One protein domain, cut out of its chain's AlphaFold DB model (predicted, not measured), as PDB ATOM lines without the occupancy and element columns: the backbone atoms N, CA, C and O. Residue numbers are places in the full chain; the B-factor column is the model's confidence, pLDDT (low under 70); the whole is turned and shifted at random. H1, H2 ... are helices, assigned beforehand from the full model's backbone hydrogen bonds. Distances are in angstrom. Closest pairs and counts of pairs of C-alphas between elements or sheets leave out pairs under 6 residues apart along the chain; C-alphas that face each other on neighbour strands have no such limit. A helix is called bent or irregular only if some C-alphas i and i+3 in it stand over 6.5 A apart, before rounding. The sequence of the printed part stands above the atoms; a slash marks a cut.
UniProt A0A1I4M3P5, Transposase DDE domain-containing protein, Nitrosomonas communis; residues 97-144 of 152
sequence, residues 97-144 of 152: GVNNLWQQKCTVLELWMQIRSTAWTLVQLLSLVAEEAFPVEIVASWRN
ATOM      1  N   GLY A  97      19.479  99.920  22.774       71.94
ATOM      2  CA  GLY A  97      18.358  99.196  23.364       71.94
ATOM      3  C   GLY A  97      17.109  99.142  22.488       71.94
ATOM      4  O   GLY A  97      16.021  99.038  23.041       71.94
ATOM      5  N   VAL A  98      17.234  99.190  21.153       71.56
ATOM      6  CA  VAL A  98      16.094  99.023  20.222       71.56
ATOM      7  C   VAL A  98      15.310  97.761  20.559       71.56
ATOM      8  O   VAL A  98      14.084  97.775  20.617       71.56
ATOM      9  N   ASN A  99      16.040  96.695  20.888       71.25
ATOM     10  CA  ASN A  99      15.486  95.405  21.282       71.25
ATOM     11  C   ASN A  99      14.706  95.440  22.604       71.25
ATOM     12  O   ASN A  99      14.002  94.485  22.892       71.25
ATOM     13  N   ASN A 100      14.806  96.510  23.399       72.00
ATOM     14  CA  ASN A 100      14.070  96.693  24.653       72.00
ATOM     15  C   ASN A 100      12.853  97.619  24.482       72.00
ATOM     16  O   ASN A 100      12.054  97.760  25.402       72.00
ATOM     17  N   LEU A 101      12.702  98.260  23.318       66.19
ATOM     18  CA  LEU A 101      11.667  99.270  23.075       66.19
ATOM     19  C   LEU A 101      10.380  98.693  22.457       66.19
ATOM     20  O   LEU A 101       9.422  99.434  22.259       66.19
ATOM     21  N   TRP A 102      10.320  97.378  22.207       67.31
ATOM     22  CA  TRP A 102       9.144  96.685  21.654       67.31
ATOM     23  C   TRP A 102       7.884  96.777  22.533       67.31
ATOM     24  O   TRP A 102       6.786  96.518  22.052       67.31
ATOM     25  N   GLN A 103       8.026  97.155  23.807       66.38
ATOM     26  CA  GLN A 103       6.914  97.333  24.752       66.38
ATOM     27  C   GLN A 103       6.270  98.731  24.687       66.38
ATOM     28  O   GLN A 103       5.325  99.008  25.424       66.38
ATOM     29  N   GLN A 104       6.781  99.637  23.847       75.38
ATOM     30  CA  GLN A 104       6.330 101.029  23.761       75.38
ATOM     31  C   GLN A 104       5.437 101.269  22.537       75.38
ATOM     32  O   GLN A 104       5.500 100.555  21.539       75.38
ATOM     33  N   LYS A 105       4.616 102.324  22.589       84.00
ATOM     34  CA  LYS A 105       3.845 102.794  21.424       84.00
ATOM     35  C   LYS A 105       4.797 103.281  20.318       84.00
ATOM     36  O   LYS A 105       5.809 103.908  20.631       84.00
ATOM     37  N   CYS A 106       4.445 103.077  19.041       82.94
ATOM     38  CA  CYS A 106       5.289 103.461  17.894       82.94
ATOM     39  C   CYS A 106       5.754 104.925  17.929       82.94
ATOM     40  O   CYS A 106       6.922 105.197  17.692       82.94
ATOM     41  N   THR A 107       4.880 105.862  18.299       86.06
ATOM     42  CA  THR A 107       5.230 107.292  18.363       86.06
ATOM     43  C   THR A 107       6.320 107.593  19.391       86.06
ATOM     44  O   THR A 107       7.218 108.396  19.147       86.06
ATOM     45  N   VAL A 108       6.276 106.919  20.543       85.06
ATOM     46  CA  VAL A 108       7.290 107.048  21.596       85.06
ATOM     47  C   VAL A 108       8.614 106.456  21.112       85.06
ATOM     48  O   VAL A 108       9.664 107.063  21.307       85.06
ATOM     49  N   LEU A 109       8.567 105.307  20.431       83.50
ATOM     50  CA  LEU A 109       9.740 104.681  19.823       83.50
ATOM     51  C   LEU A 109      10.412 105.605  18.795       83.50
ATOM     52  O   LEU A 109      11.626 105.792  18.854       83.50
ATOM     53  N   GLU A 110       9.639 106.200  17.887       84.38
ATOM     54  CA  GLU A 110      10.137 107.121  16.858       84.38
ATOM     55  C   GLU A 110      10.844 108.334  17.473       84.38
ATOM     56  O   GLU A 110      11.987 108.623  17.116       84.38
ATOM     57  N   LEU A 111      10.216 108.988  18.456       87.44
ATOM     58  CA  LEU A 111      10.798 110.124  19.178       87.44
ATOM     59  C   LEU A 111      12.115 109.754  19.867       87.44
ATOM     60  O   LEU A 111      13.116 110.462  19.733       87.44
ATOM     61  N   TRP A 112      12.156 108.617  20.568       84.69
ATOM     62  CA  TRP A 112      13.386 108.155  21.215       84.69
ATOM     63  C   TRP A 112      14.494 107.837  20.210       84.69
ATOM     64  O   TRP A 112      15.663 108.118  20.493       84.69
ATOM     65  N   MET A 113      14.156 107.288  19.041       84.00
ATOM     66  CA  MET A 113      15.140 107.031  17.989       84.00
ATOM     67  C   MET A 113      15.686 108.307  17.375       84.00
ATOM     68  O   MET A 113      16.894 108.385  17.145       84.00
ATOM     69  N   GLN A 114      14.837 109.309  17.158       87.31
ATOM     70  CA  GLN A 114      15.270 110.614  16.670       87.31
ATOM     71  C   GLN A 114      16.250 111.257  17.652       87.31
ATOM     72  O   GLN A 114      17.366 111.580  17.259       87.31
ATOM     73  N   ILE A 115      15.901 111.328  18.943       88.12
ATOM     74  CA  ILE A 115      16.770 111.914  19.979       88.12
ATOM     75  C   ILE A 115      18.134 111.213  20.026       88.12
ATOM     76  O   ILE A 115      19.170 111.876  20.022       88.12
ATOM     77  N   ARG A 116      18.159 109.872  20.046       84.19
ATOM     78  CA  ARG A 116      19.416 109.105  20.118       84.19
ATOM     79  C   ARG A 116      20.262 109.254  18.857       84.19
ATOM     80  O   ARG A 116      21.473 109.433  18.968       84.19
ATOM     81  N   SER A 117      19.631 109.221  17.684       84.06
ATOM     82  CA  SER A 117      20.327 109.399  16.407       84.06
ATOM     83  C   SER A 117      20.933 110.797  16.313       84.06
ATOM     84  O   SER A 117      22.119 110.917  16.023       84.06
ATOM     85  N   THR A 118      20.173 111.844  16.654       88.94
ATOM     86  CA  THR A 118      20.670 113.227  16.678       88.94
ATOM     87  C   THR A 118      21.807 113.402  17.680       88.94
ATOM     88  O   THR A 118      22.834 113.973  17.325       88.94
ATOM     89  N   ALA A 119      21.674 112.879  18.903       87.50
ATOM     90  CA  ALA A 119      22.734 112.956  19.907       87.50
ATOM     91  C   ALA A 119      24.029 112.281  19.425       87.50
ATOM     92  O   ALA A 119      25.112 112.844  19.571       87.50
ATOM     93  N   TRP A 120      23.928 111.106  18.799       84.19
ATOM     94  CA  TRP A 120      25.091 110.427  18.231       84.19
ATOM     95  C   TRP A 120      25.705 111.197  17.064       84.19
ATOM     96  O   TRP A 120      26.915 111.399  17.047       84.19
ATOM     97  N   THR A 121      24.894 111.680  16.120       86.06
ATOM     98  CA  THR A 121      25.386 112.491  15.000       86.06
ATOM     99  C   THR A 121      26.095 113.747  15.494       86.06
ATOM    100  O   THR A 121      27.159 114.063  14.978       86.06
ATOM    101  N   LEU A 122      25.578 114.424  16.524       89.19
ATOM    102  CA  LEU A 122      26.246 115.580  17.130       89.19
ATOM    103  C   LEU A 122      27.621 115.218  17.699       89.19
ATOM    104  O   LEU A 122      28.571 115.961  17.483       89.19
ATOM    105  N   VAL A 123      27.754 114.071  18.369       85.19
ATOM    106  CA  VAL A 123      29.053 113.592  18.876       85.19
ATOM    107  C   VAL A 123      30.016 113.266  17.733       85.19
ATOM    108  O   VAL A 123      31.194 113.600  17.828       85.19
ATOM    109  N   GLN A 124      29.535 112.661  16.643       82.44
ATOM    110  CA  GLN A 124      30.367 112.366  15.471       82.44
ATOM    111  C   GLN A 124      30.772 113.635  14.708       82.44
ATOM    112  O   GLN A 124      31.890 113.729  14.222       82.44
ATOM    113  N   LEU A 125      29.894 114.632  14.602       86.50
ATOM    114  CA  LEU A 125      30.245 115.927  14.014       86.50
ATOM    115  C   LEU A 125      31.239 116.675  14.902       86.50
ATOM    116  O   LEU A 125      32.211 117.237  14.404       86.50
ATOM    117  N   LEU A 126      31.032 116.632  16.221       85.94
ATOM    118  CA  LEU A 126      31.966 117.203  17.178       85.94
ATOM    119  C   LEU A 126      33.329 116.522  17.085       85.94
ATOM    120  O   LEU A 126      34.322 117.224  17.144       85.94
ATOM    121  N   SER A 127      33.409 115.199  16.921       80.31
ATOM    122  CA  SER A 127      34.705 114.519  16.819       80.31
ATOM    123  C   SER A 127      35.491 114.918  15.570       80.31
ATOM    124  O   SER A 127      36.712 115.001  15.651       80.31
ATOM    125  N   LEU A 128      34.813 115.231  14.462       80.12
ATOM    126  CA  LEU A 128      35.456 115.736  13.246       80.12
ATOM    127  C   LEU A 128      36.054 117.137  13.443       80.12
ATOM    128  O   LEU A 128      37.152 117.397  12.972       80.12
ATOM    129  N   VAL A 129      35.356 118.029  14.153       81.81
ATOM    130  CA  VAL A 129      35.823 119.412  14.395       81.81
ATOM    131  C   VAL A 129      36.792 119.491  15.579       81.81
ATOM    132  O   VAL A 129      37.737 120.274  15.584       81.81
ATOM    133  N   ALA A 130      36.571 118.679  16.612       73.56
ATOM    134  CA  ALA A 130      37.379 118.677  17.824       73.56
ATOM    135  C   ALA A 130      38.812 118.221  17.563       73.56
ATOM    136  O   ALA A 130      39.684 118.573  18.344       73.56
ATOM    137  N   GLU A 131      39.077 117.482  16.487       65.31
ATOM    138  CA  GLU A 131      40.443 117.121  16.115       65.31
ATOM    139  C   GLU A 131      41.294 118.354  15.761       65.31
ATOM    140  O   GLU A 131      42.470 118.405  16.115       65.31
ATOM    141  N   GLU A 132      40.685 119.387  15.166       67.81
ATOM    142  CA  GLU A 132      41.360 120.649  14.836       67.81
ATOM    143  C   GLU A 132      41.611 121.518  16.081       67.81
ATOM    144  O   GLU A 132      42.649 122.167  16.196       67.81
ATOM    145  N   ALA A 133      40.674 121.522  17.037       70.69
ATOM    146  CA  ALA A 133      40.746 122.355  18.243       70.69
ATOM    147  C   ALA A 133      41.421 121.666  19.447       70.69
ATOM    148  O   ALA A 133      41.902 122.335  20.363       70.69
ATOM    149  N   PHE A 134      41.425 120.334  19.477       69.06
ATOM    150  CA  PHE A 134      41.874 119.492  20.584       69.06
ATOM    151  C   PHE A 134      42.581 118.245  20.023       69.06
ATOM    152  O   PHE A 134      41.976 117.173  19.914       69.06
ATOM    153  N   PRO A 135      43.878 118.344  19.677       68.50
ATOM    154  CA  PRO A 135      44.637 117.203  19.183       68.50
ATOM    155  C   PRO A 135      44.672 116.100  20.247       68.50
ATOM    156  O   PRO A 135      45.394 116.175  21.247       68.50
ATOM    157  N   VAL A 136      43.861 115.060  20.035       64.38
ATOM    158  CA  VAL A 136      43.651 113.948  20.979       64.38
ATOM    159  C   VAL A 136      44.963 113.220  21.272       64.38
ATOM    160  O   VAL A 136      45.153 112.727  22.379       64.38
ATOM    161  N   GLU A 137      45.895 113.221  20.322       68.25
ATOM    162  CA  GLU A 137      47.228 112.629  20.467       68.25
ATOM    163  C   GLU A 137      48.088 113.349  21.513       68.25
ATOM    164  O   GLU A 137      48.896 112.715  22.191       68.25
ATOM    165  N   ILE A 138      47.887 114.661  21.675       71.00
ATOM    166  CA  ILE A 138      48.602 115.501  22.644       71.00
ATOM    167  C   ILE A 138      47.900 115.450  24.003       71.00
ATOM    168  O   ILE A 138      48.540 115.266  25.035       71.00
ATOM    169  N   VAL A 139      46.574 115.587  24.008       72.25
ATOM    170  CA  VAL A 139      45.775 115.716  25.238       72.25
ATOM    171  C   VAL A 139      45.514 114.367  25.908       72.25
ATOM    172  O   VAL A 139      45.466 114.275  27.133       72.25
ATOM    173  N   ALA A 140      45.336 113.313  25.117       68.88
ATOM    174  CA  ALA A 140      45.014 111.971  25.577       68.88
ATOM    175  C   ALA A 140      45.919 110.937  24.895       68.88
ATOM    176  O   ALA A 140      45.444 109.965  24.310       68.88
ATOM    177  N   SER A 141      47.236 111.125  25.008       63.88
ATOM    178  CA  SER A 141      48.268 110.275  24.388       63.88
ATOM    179  C   SER A 141      48.137 108.779  24.723       63.88
ATOM    180  O   SER A 141      48.489 107.915  23.919       63.88
ATOM    181  N   TRP A 142      47.546 108.437  25.874       70.69
ATOM    182  CA  TRP A 142      47.247 107.054  26.262       70.69
ATOM    183  C   TRP A 142      46.131 106.397  25.427       70.69
ATOM    184  O   TRP A 142      45.995 105.172  25.451       70.69
ATOM    185  N   ARG A 143      45.338 107.171  24.670       61.47
ATOM    186  CA  ARG A 143      44.327 106.666  23.722       61.47
ATOM    187  C   ARG A 143      44.876 106.354  22.332       61.47
ATOM    188  O   ARG A 143      44.135 105.768  21.552       61.47
ATOM    189  N   ASN A 144      46.151 106.624  22.032       57.09
ATOM    190  CA  ASN A 144      46.736 106.368  20.702       57.09
ATOM    191  C   ASN A 144      46.635 104.904  20.227       57.09
ATOM    192  O   ASN A 144      46.780 104.631  19.042       57.09
TER     193      ASN A 144
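This is residues 97 to 144 of the 152 residues of the protein "Transposase DDE domain-containing protein" of Nitrosomonas communis (UniProt A0A1I4M3P5). One long helix, H2, makes the length of this extended model, and beyond both H2 termini the backbone turns off to the same side, giving the outline of a wide, open bracket. At one end the short helix H1 folds back over the first turns of H2; at the other end the four-residue helix H3 and the residues after it make the second, small arm. The space between the two arms is empty, and H1 and H3 stay apart. The printed part has 48 residues with three named helices in the order H1, H2, H3 and no named strand, and its class is all helix. It is extended, with a radius of gyration of the C-alphas of 16.4 A, and its C-alphas span 46 by 19 by 9 A.

H2, the longest helix, holds residues 106 to 133 and measures 40.2 A from its first to its last C-alpha. It begins at C-alpha 106 at (5.289, 103.461, 17.894) and ends at C-alpha 133 at (40.746, 122.355, 18.243). It has a kink of 27 degrees near residue 127. Before it, H1 holds residues 98 to 103, 10.4 A long, with C-alpha 98 at (16.094, 99.023, 20.222). H1 is irregular: C-alphas 100 and 103 are 7.2 A apart. After H2, H3 holds residues 136 to 139, 5.1 A long, and ends at C-alpha 139 at (45.775, 115.716, 25.238).

H2 touches no helix. H1 is close to H2 but not clearly touching it; their closest C-alphas, those of Leu 101 and Leu 109, are 6.6 A apart. The two run opposite ways at a shallow tilt of 25 degrees. H2 and H3 meet only through their link. H1 and H3 are apart. In H2, 21 of 24 O i to N i+4 pairs are within hydrogen-bond range; in H1, 0 of 2 are, beside 1 of 3 O i to N i+3 pairs, and H3 is too short for any O i to N i+4 pair.

The outline is a rod, and the two C-alphas farthest apart, those of Lys 105 and Ile 138, are 46.5 A from each other. Residues 114 to 126, which belong to H2, stand free. The printed part runs from residue 97 to 144 with no cut, and both links, H1 to H2 and H2 to H3, are tight. The mean pLDDT of the printed part is 77.1. It is under 70 in 13 residues: 101 to 103, 131 to 132, 134 to 137, 140 to 141 and 143 to 144.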